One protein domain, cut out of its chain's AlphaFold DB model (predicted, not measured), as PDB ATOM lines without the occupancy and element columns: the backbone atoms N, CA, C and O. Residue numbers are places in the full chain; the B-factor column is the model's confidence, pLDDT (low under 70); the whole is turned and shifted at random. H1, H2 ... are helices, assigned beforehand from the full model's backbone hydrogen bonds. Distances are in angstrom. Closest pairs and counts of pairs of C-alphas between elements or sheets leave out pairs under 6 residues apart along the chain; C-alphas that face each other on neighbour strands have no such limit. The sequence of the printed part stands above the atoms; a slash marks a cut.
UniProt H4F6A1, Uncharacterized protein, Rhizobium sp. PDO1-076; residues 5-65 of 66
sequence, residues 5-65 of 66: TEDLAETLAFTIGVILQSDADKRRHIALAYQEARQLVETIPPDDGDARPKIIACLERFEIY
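What this domain is: This is residues 5 to 65 of the 66 residues of an uncharacterized protein of Rhizobium sp. PDO1-076 (UniProt H4F6A1). A long helix, H2, makes the long axis of this model; H1 meets it near its first residues to make an open V, and past its last residues a loop folds back so that the shorter H3 packs on the later part of H2. Residues 5 to 17 of H1 stick out as a free arm, and H1 and H3 stay apart. The printed part has 61 residues with three named helices, in the order H1, H2, H3 along the chain, and no named strand; its class is all helix. The whole is loose, with a radius of gyration of the C-alphas of 13.8 A, and the C-alphas span 39 by 29 by 17 A.

Where its parts are: The longest helix, H2, holds residues 24 to 43 and measures 29.2 A from C-alpha 24 at (191.381, 105.927, 198.980) to C-alpha 43 at (220.540, 106.001, 198.220). Before it, H1 holds residues 5 to 21 and measures 24.4 A; its C-alpha 5 is at (207.410, 126.857, 182.747). After it, H3 holds residues 52 to 63 and measures 16.7 A, with C-alpha 63 at (208.728, 102.157, 183.699).

How they stand to each other: H2 touches both other helices. H2 and H3 form a helical hairpin, running opposite ways at a shallow tilt of 34.7 degrees, only just short of steep. H2 touches H3 with residues 37 to 41 alone, and the closest C-alphas of the two helices are those of Val 41 and Lys 54, 5.5 A apart. H1 and H2 only just touch, with 3 pairs of C-alphas within 8 A. H1 touches H2 with residues 19 to 20 alone and H2 touches H1 with residues 27 to 30 alone; the closest C-alphas of the two helices are those of Ile 19 and Arg 27, 6.4 A apart. H1 and H2 run opposite ways at a steep tilt of 49 degrees. H1 and H3 are apart. In H1, H2 and H3 every O i to N i+4 pair is within hydrogen-bond range.

The domain as a whole: The two C-alphas farthest apart are those of Asp 23 and Asp 48, at 40.9 A. Residues 5 to 17, which belong to H1, stand free; without them the body of 48 residues spans 41 by 17 by 15 A. The printed part has no cut. The link from H1 to H2, 2 residues, is tight, and the link from H2 to H3, 8 residues, is short. The mean pLDDT of the printed part is 88.2, and one residue, Tyr 65, is under 70.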
ATOM      1  N   THR A   5     207.857 126.640 181.367       89.12
ATOM      2  CA  THR A   5     207.410 126.857 182.747       89.12
ATOM      3  C   THR A   5     205.891 126.741 182.887       89.12
ATOM      4  O   THR A   5     205.416 126.170 183.870       89.12
ATOM      5  N   GLU A   6     205.131 127.273 181.927       93.38
ATOM      6  CA  GLU A   6     203.666 127.195 181.882       93.38
ATOM      7  C   GLU A   6     203.220 125.744 181.675       93.38
ATOM      8  O   GLU A   6     202.439 125.232 182.476       93.38
ATOM      9  N   ASP A   7     203.823 125.037 180.715       91.06
ATOM     10  CA  ASP A   7     203.536 123.620 180.452       91.06
ATOM     11  C   ASP A   7     203.813 122.737 181.687       91.06
ATOM     12  O   ASP A   7     203.025 121.848 182.042       91.06
ATOM     13  N   LEU A   8     204.926 122.990 182.389       91.19
ATOM     14  CA  LEU A   8     205.260 122.290 183.633       91.19
ATOM     15  C   LEU A   8     204.265 122.609 184.757       91.19
ATOM     16  O   LEU A   8     203.868 121.705 185.502       91.19
ATOM     17  N   ALA A   9     203.849 123.871 184.888       93.38
ATOM     18  CA  ALA A   9     202.883 124.287 185.898       93.38
ATOM     19  C   ALA A   9     201.498 123.664 185.653       93.38
ATOM     20  O   ALA A   9     200.883 123.150 186.594       93.38
ATOM     21  N   GLU A  10     201.034 123.642 184.401       95.00
ATOM     22  CA  GLU A  10     199.783 122.988 184.009       95.00
ATOM     23  C   GLU A  10     199.825 121.484 184.283       95.00
ATOM     24  O   GLU A  10     198.903 120.931 184.891       95.00
ATOM     25  N   THR A  11     200.929 120.828 183.918       93.19
ATOM     26  CA  THR A  11     201.133 119.397 184.178       93.19
ATOM     27  C   THR A  11     201.077 119.088 185.676       93.19
ATOM     28  O   THR A  11     200.438 118.115 186.097       93.19
ATOM     29  N   LEU A  12     201.701 119.930 186.506       92.50
ATOM     30  CA  LEU A  12     201.672 119.776 187.960       92.50
ATOM     31  C   LEU A  12     200.250 119.949 188.513       92.50
ATOM     32  O   LEU A  12     199.793 119.117 189.301       92.50
ATOM     33  N   ALA A  13     199.534 120.989 188.078       96.06
ATOM     34  CA  ALA A  13     198.158 121.245 188.497       96.06
ATOM     35  C   ALA A  13     197.218 120.091 188.110       96.06
ATOM     36  O   ALA A  13     196.442 119.616 188.946       96.06
ATOM     37  N   PHE A  14     197.334 119.590 186.877       94.88
ATOM     38  CA  PHE A  14     196.585 118.432 186.398       94.88
ATOM     39  C   PHE A  14     196.857 117.190 187.257       94.88
ATOM     40  O   PHE A  14     195.921 116.554 187.748       94.88
ATOM     41  N   THR A  15     198.134 116.880 187.501       91.88
ATOM     42  CA  THR A  15     198.549 115.711 188.292       91.88
ATOM     43  C   THR A  15     198.000 115.774 189.719       91.88
ATOM     44  O   THR A  15     197.465 114.785 190.226       91.88
ATOM     45  N   ILE A  16     198.055 116.947 190.361       93.25
ATOM     46  CA  ILE A  16     197.454 117.161 191.687       93.25
ATOM     47  C   ILE A  16     195.940 116.910 191.639       93.25
ATOM     48  O   ILE A  16     195.405 116.235 192.520       93.25
ATOM     49  N   GLY A  17     195.258 117.393 190.597       94.94
ATOM     50  CA  GLY A  17     193.836 117.130 190.373       94.94
ATOM     51  C   GLY A  17     193.511 115.635 190.318       94.94
ATOM     52  O   GLY A  17     192.605 115.180 191.021       94.94
ATOM     53  N   VAL A  18     194.292 114.854 189.563       93.25
ATOM     54  CA  VAL A  18     194.149 113.388 189.472       93.25
ATOM     55  C   VAL A  18     194.304 112.720 190.842       93.25
ATOM     56  O   VAL A  18     193.503 111.854 191.209       93.25
ATOM     57  N   ILE A  19     195.293 113.139 191.636       90.88
ATOM     58  CA  ILE A  19     195.524 112.589 192.982       90.88
ATOM     59  C   ILE A  19     194.342 112.901 193.910       90.88
ATOM     60  O   ILE A  19     193.872 112.015 194.627       90.88
ATOM     61  N   LEU A  20     193.836 114.138 193.895       92.75
ATOM     62  CA  LEU A  20     192.719 114.558 194.751       92.75
ATOM     63  C   LEU A  20     191.411 113.835 194.407       92.75
ATOM     64  O   LEU A  20     190.630 113.520 195.306       92.75
ATOM     65  N   GLN A  21     191.188 113.547 193.124       95.56
ATOM     66  CA  GLN A  21     189.993 112.850 192.638       95.56
ATOM     67  C   GLN A  21     190.084 111.320 192.761       95.56
ATOM     68  O   GLN A  21     189.071 110.632 192.639       95.56
ATOM     69  N   SER A  22     191.274 110.771 193.015       94.44
ATOM     70  CA  SER A  22     191.480 109.330 193.184       94.44
ATOM     71  C   SER A  22     190.808 108.800 194.452       94.44
ATOM     72  O   SER A  22     190.751 109.491 195.467       94.44
ATOM     73  N   ASP A  23     190.333 107.553 194.423       96.00
ATOM     74  CA  ASP A  23     189.803 106.857 195.601       96.00
ATOM     75  C   ASP A  23     190.891 106.565 196.659       96.00
ATOM     76  O   ASP A  23     192.086 106.787 196.448       96.00
ATOM     77  N   ALA A  24     190.474 106.118 197.848       94.31
ATOM     78  CA  ALA A  24     191.381 105.927 198.980       94.31
ATOM     79  C   ALA A  24     192.494 104.904 198.697       94.31
ATOM     80  O   ALA A  24     193.639 105.134 199.094       94.31
ATOM     81  N   ASP A  25     192.173 103.825 197.983       94.62
ATOM     82  CA  ASP A  25     193.128 102.768 197.655       94.62
ATOM     83  C   ASP A  25     194.164 103.266 196.645       94.62
ATOM     84  O   ASP A  25     195.369 103.114 196.867       94.62
ATOM     85  N   LYS A  26     193.724 103.968 195.593       91.94
ATOM     86  CA  LYS A  26     194.631 104.601 194.625       91.94
ATOM     87  C   LYS A  26     195.522 105.651 195.272       91.94
ATOM     88  O   LYS A  26     196.727 105.644 195.038       91.94
ATOM     89  N   ARG A  27     194.979 106.519 196.133       93.00
ATOM     90  CA  ARG A  27     195.799 107.510 196.856       93.00
ATOM     91  C   ARG A  27     196.847 106.843 197.740       93.00
ATOM     92  O   ARG A  27     197.978 107.319 197.799       93.00
ATOM     93  N   ARG A  28     196.500 105.731 198.401       92.44
ATOM     94  CA  ARG A  28     197.460 104.947 199.187       92.44
ATOM     95  C   ARG A  28     198.548 104.345 198.302       92.44
ATOM     96  O   ARG A  28     199.714 104.413 198.673       92.44
ATOM     97  N   HIS A  29     198.183 103.797 197.145       89.88
ATOM     98  CA  HIS A  29     199.146 103.256 196.188       89.88
ATOM     99  C   HIS A  29     200.114 104.335 195.679       89.88
ATOM    100  O   HIS A  29     201.325 104.139 195.725       89.88
ATOM    101  N   ILE A  30     199.596 105.509 195.302       88.69
ATOM    102  CA  ILE A  30     200.403 106.664 194.881       88.69
ATOM    103  C   ILE A  30     201.361 107.104 195.996       88.69
ATOM    104  O   ILE A  30     202.541 107.334 195.743       88.69
ATOM    105  N   ALA A  31     200.880 107.189 197.242       90.00
ATOM    106  CA  ALA A  31     201.715 107.567 198.380       90.00
ATOM    107  C   ALA A  31     202.853 106.564 198.633       90.00
ATOM    108  O   ALA A  31     203.973 106.983 198.920       90.00
ATOM    109  N   LEU A  32     202.586 105.260 198.500       91.19
ATOM    110  CA  LEU A  32     203.605 104.216 198.628       91.19
ATOM    111  C   LEU A  32     204.642 104.304 197.506       91.19
ATOM    112  O   LEU A  32     205.835 104.347 197.797       91.19
ATOM    113  N   ALA A  33     204.206 104.424 196.249       86.25
ATOM    114  CA  ALA A  33     205.110 104.577 195.110       86.25
ATOM    115  C   ALA A  33     206.011 105.816 195.259       86.25
ATOM    116  O   ALA A  33     207.217 105.749 195.019       86.25
ATOM    117  N   TYR A  34     205.452 106.935 195.736       86.56
ATOM    118  CA  TYR A  34     206.226 108.137 196.045       86.56
ATOM    119  C   TYR A  34     207.253 107.906 197.164       86.56
ATOM    120  O   TYR A  34     208.402 108.335 197.044       86.56
ATOM    121  N   GLN A  35     206.866 107.223 198.247       90.31
ATOM    122  CA  GLN A  35     207.785 106.888 199.339       90.31
ATOM    123  C   GLN A  35     208.934 105.993 198.863       90.31
ATOM    124  O   GLN A  35     210.086 106.275 199.191       90.31
ATOM    125  N   GLU A  36     208.643 104.968 198.062       88.06
ATOM    126  CA  GLU A  36     209.657 104.080 197.487       88.06
ATOM    127  C   GLU A  36     210.622 104.832 196.565       88.06
ATOM    128  O   GLU A  36     211.839 104.690 196.697       88.06
ATOM    129  N   ALA A  37     210.100 105.673 195.666       85.69
ATOM    130  CA  ALA A  37     210.926 106.481 194.772       85.69
ATOM    131  C   ALA A  37     211.845 107.426 195.558       85.69
ATOM    132  O   ALA A  37     213.033 107.547 195.259       85.69
ATOM    133  N   ARG A  38     211.322 108.058 196.616       87.50
ATOM    134  CA  ARG A  38     212.116 108.930 197.484       87.50
ATOM    135  C   ARG A  38     213.228 108.169 198.205       87.50
ATOM    136  O   ARG A  38     214.362 108.642 198.215       87.50
ATOM    137  N   GLN A  39     212.922 107.002 198.772       91.00
ATOM    138  CA  GLN A  39     213.922 106.157 199.428       91.00
ATOM    139  C   GLN A  39     215.022 105.732 198.449       91.00
ATOM    140  O   GLN A  39     216.198 105.820 198.787       91.00
ATOM    141  N   LEU A  40     214.659 105.341 197.223       87.56
ATOM    142  CA  LEU A  40     215.624 105.013 196.174       87.56
ATOM    143  C   LEU A  40     216.549 106.203 195.875       87.56
ATOM    144  O   LEU A  40     217.769 106.059 195.906       87.56
ATOM    145  N   VAL A  41     215.985 107.393 195.657       87.00
ATOM    146  CA  VAL A  41     216.754 108.613 195.363       87.00
ATOM    147  C   VAL A  41     217.719 108.992 196.488       87.00
ATOM    148  O   VAL A  41     218.814 109.486 196.210       87.00
ATOM    149  N   GLU A  42     217.346 108.764 197.748       88.75
ATOM    150  CA  GLU A  42     218.211 109.020 198.908       88.75
ATOM    151  C   GLU A  42     219.454 108.112 198.927       88.75
ATOM    152  O   GLU A  42     220.497 108.527 199.431       88.75
ATOM    153  N   THR A  43     219.385 106.917 198.327       90.75
ATOM    154  CA  THR A  43     220.540 106.001 198.220       90.75
ATOM    155  C   THR A  43     221.516 106.354 197.099       90.75
ATOM    156  O   THR A  43     222.641 105.854 197.091       90.75
ATOM    157  N   ILE A  44     221.114 107.214 196.160       88.44
ATOM    158  CA  ILE A  44     221.918 107.570 194.990       88.44
ATOM    159  C   ILE A  44     222.698 108.851 195.307       88.44
ATOM    160  O   ILE A  44     222.088 109.914 195.482       88.44
ATOM    161  N   PRO A  45     224.039 108.802 195.392       85.88
ATOM    162  CA  PRO A  45     224.825 110.012 195.568       85.88
ATOM    163  C   PRO A  45     224.658 110.928 194.343       85.88
ATOM    164  O   PRO A  45     224.500 110.438 193.224       85.88
ATOM    165  N   PRO A  46     224.654 112.258 194.530       79.06
ATOM    166  CA  PRO A  46     224.739 113.177 193.401       79.06
ATOM    167  C   PRO A  46     226.084 112.991 192.680       79.06
ATOM    168  O   PRO A  46     227.106 112.790 193.335       79.06
ATOM    169  N   ASP A  47     226.076 113.085 191.352       83.69
ATOM    170  CA  ASP A  47     227.285 113.020 190.524       83.69
ATOM    171  C   ASP A  47     227.824 114.443 190.346       83.69
ATOM    172  O   ASP A  47     227.262 115.225 189.589       83.69
ATOM    173  N   ASP A  48     228.804 114.841 191.164       83.44
ATOM    174  CA  ASP A  48     229.335 116.216 191.215       83.44
ATOM    175  C   ASP A  48     228.260 117.317 191.388       83.44
ATOM    176  O   ASP A  48     228.403 118.457 190.947       83.44
ATOM    177  N   GLY A  49     227.165 116.985 192.079       81.00
ATOM    178  CA  GLY A  49     226.022 117.884 192.278       81.00
ATOM    179  C   GLY A  49     224.951 117.802 191.186       81.00
ATOM    180  O   GLY A  49     223.898 118.422 191.342       81.00
ATOM    181  N   ASP A  50     225.166 117.006 190.135       86.19
ATOM    182  CA  ASP A  50     224.158 116.710 189.123       86.19
ATOM    183  C   ASP A  50     223.071 115.786 189.698       86.19
ATOM    184  O   ASP A  50     223.329 114.734 190.298       86.19
ATOM    185  N   ALA A  51     221.818 116.197 189.512       87.75
ATOM    186  CA  ALA A  51     220.641 115.421 189.876       87.75
ATOM    187  C   ALA A  51     220.292 114.351 188.829       87.75
ATOM    188  O   ALA A  51     219.451 113.492 189.099       87.75
ATOM    189  N   ARG A  52     220.924 114.367 187.649       88.31
ATOM    190  CA  ARG A  52     220.639 113.450 186.540       88.31
ATOM    191  C   ARG A  52     220.631 111.965 186.926       88.31
ATOM    192  O   ARG A  52     219.677 111.299 186.519       88.31
ATOM    193  N   PRO A  53     221.563 111.431 187.744       86.94
ATOM    194  CA  PRO A  53     221.497 110.034 188.184       86.94
ATOM    195  C   PRO A  53     220.205 109.708 188.947       86.94
ATOM    196  O   PRO A  53     219.609 108.652 188.757       86.94
ATOM    197  N   LYS A  54     219.731 110.647 189.773       87.44
ATOM    198  CA  LYS A  54     218.488 110.509 190.542       87.44
ATOM    199  C   LYS A  54     217.259 110.569 189.638       87.44
ATOM    200  O   LYS A  54     216.319 109.809 189.841       87.44
ATOM    201  N   ILE A  55     217.275 111.447 188.634       85.56
ATOM    202  CA  ILE A  55     216.189 111.573 187.652       85.56
ATOM    203  C   ILE A  55     216.061 110.288 186.829       85.56
ATOM    204  O   ILE A  55     214.960 109.757 186.719       85.56
ATOM    205  N   ILE A  56     217.174 109.762 186.302       87.06
ATOM    206  CA  ILE A  56     217.176 108.515 185.519       87.06
ATOM    207  C   ILE A  56     216.624 107.358 186.357       87.06
ATOM    208  O   ILE A  56     215.701 106.684 185.913       87.06
ATOM    209  N   ALA A  57     217.098 107.189 187.594       85.75
ATOM    210  CA  ALA A  57     216.616 106.122 188.467       85.75
ATOM    211  C   ALA A  57     215.112 106.229 188.784       85.75
ATOM    212  O   ALA A  57     214.419 105.214 188.851       85.75
ATOM    213  N   CYS A  58     214.580 107.447 188.948       83.25
ATOM    214  CA  CYS A  58     213.136 107.655 189.082       83.25
ATOM    215  C   CYS A  58     212.366 107.227 187.825       83.25
ATOM    216  O   CYS A  58     211.310 106.608 187.953       83.25
ATOM    217  N   LEU A  59     212.875 107.549 186.632       83.75
ATOM    218  CA  LEU A  59     212.235 107.192 185.362       83.75
ATOM    219  C   LEU A  59     212.254 105.677 185.127       83.75
ATOM    220  O   LEU A  59     211.207 105.099 184.852       83.75
ATOM    221  N   GLU A  60     213.399 105.022 185.331       84.75
ATOM    222  CA  GLU A  60     213.522 103.557 185.243       84.75
ATOM    223  C   GLU A  60     212.585 102.856 186.235       84.75
ATOM    224  O   GLU A  60     211.935 101.863 185.909       84.75
ATOM    225  N   ARG A  61     212.461 103.393 187.457       77.19
ATOM    226  CA  ARG A  61     211.533 102.855 188.456       77.19
ATOM    227  C   ARG A  61     210.079 103.016 188.021       77.19
ATOM    228  O   ARG A  61     209.287 102.124 188.303       77.19
ATOM    229  N   PHE A  62     209.732 104.120 187.362       73.50
ATOM    230  CA  PHE A  62     208.384 104.369 186.852       73.50
ATOM    231  C   PHE A  62     208.015 103.427 185.698       73.50
ATOM    232  O   PHE A  62     206.896 102.918 185.683       73.50
ATOM    233  N   GLU A  63     208.949 103.122 184.790       75.75
ATOM    234  CA  GLU A  63     208.728 102.157 183.699       75.75
ATOM    235  C   GLU A  63     208.335 100.761 184.200       75.75
ATOM    236  O   GLU A  63     207.546 100.085 183.554       75.75
ATOM    237  N   ILE A  64     208.810 100.341 185.377       72.38
ATOM    238  CA  ILE A  64     208.447  99.043 185.976       72.38
ATOM    239  C   ILE A  64     206.946  98.958 186.332       72.38
ATOM    240  O   ILE A  64     206.411  97.857 186.468       72.38
ATOM    241  N   TYR A  65     206.266 100.096 186.502       62.66
ATOM    242  CA  TYR A  65     204.848 100.163 186.876       62.66
ATOM    243  C   TYR A  65     203.896 100.465 185.702       62.66
ATOM    244  O   TYR A  65     202.686 100.526 185.938       62.66
TER     245      TYR A  65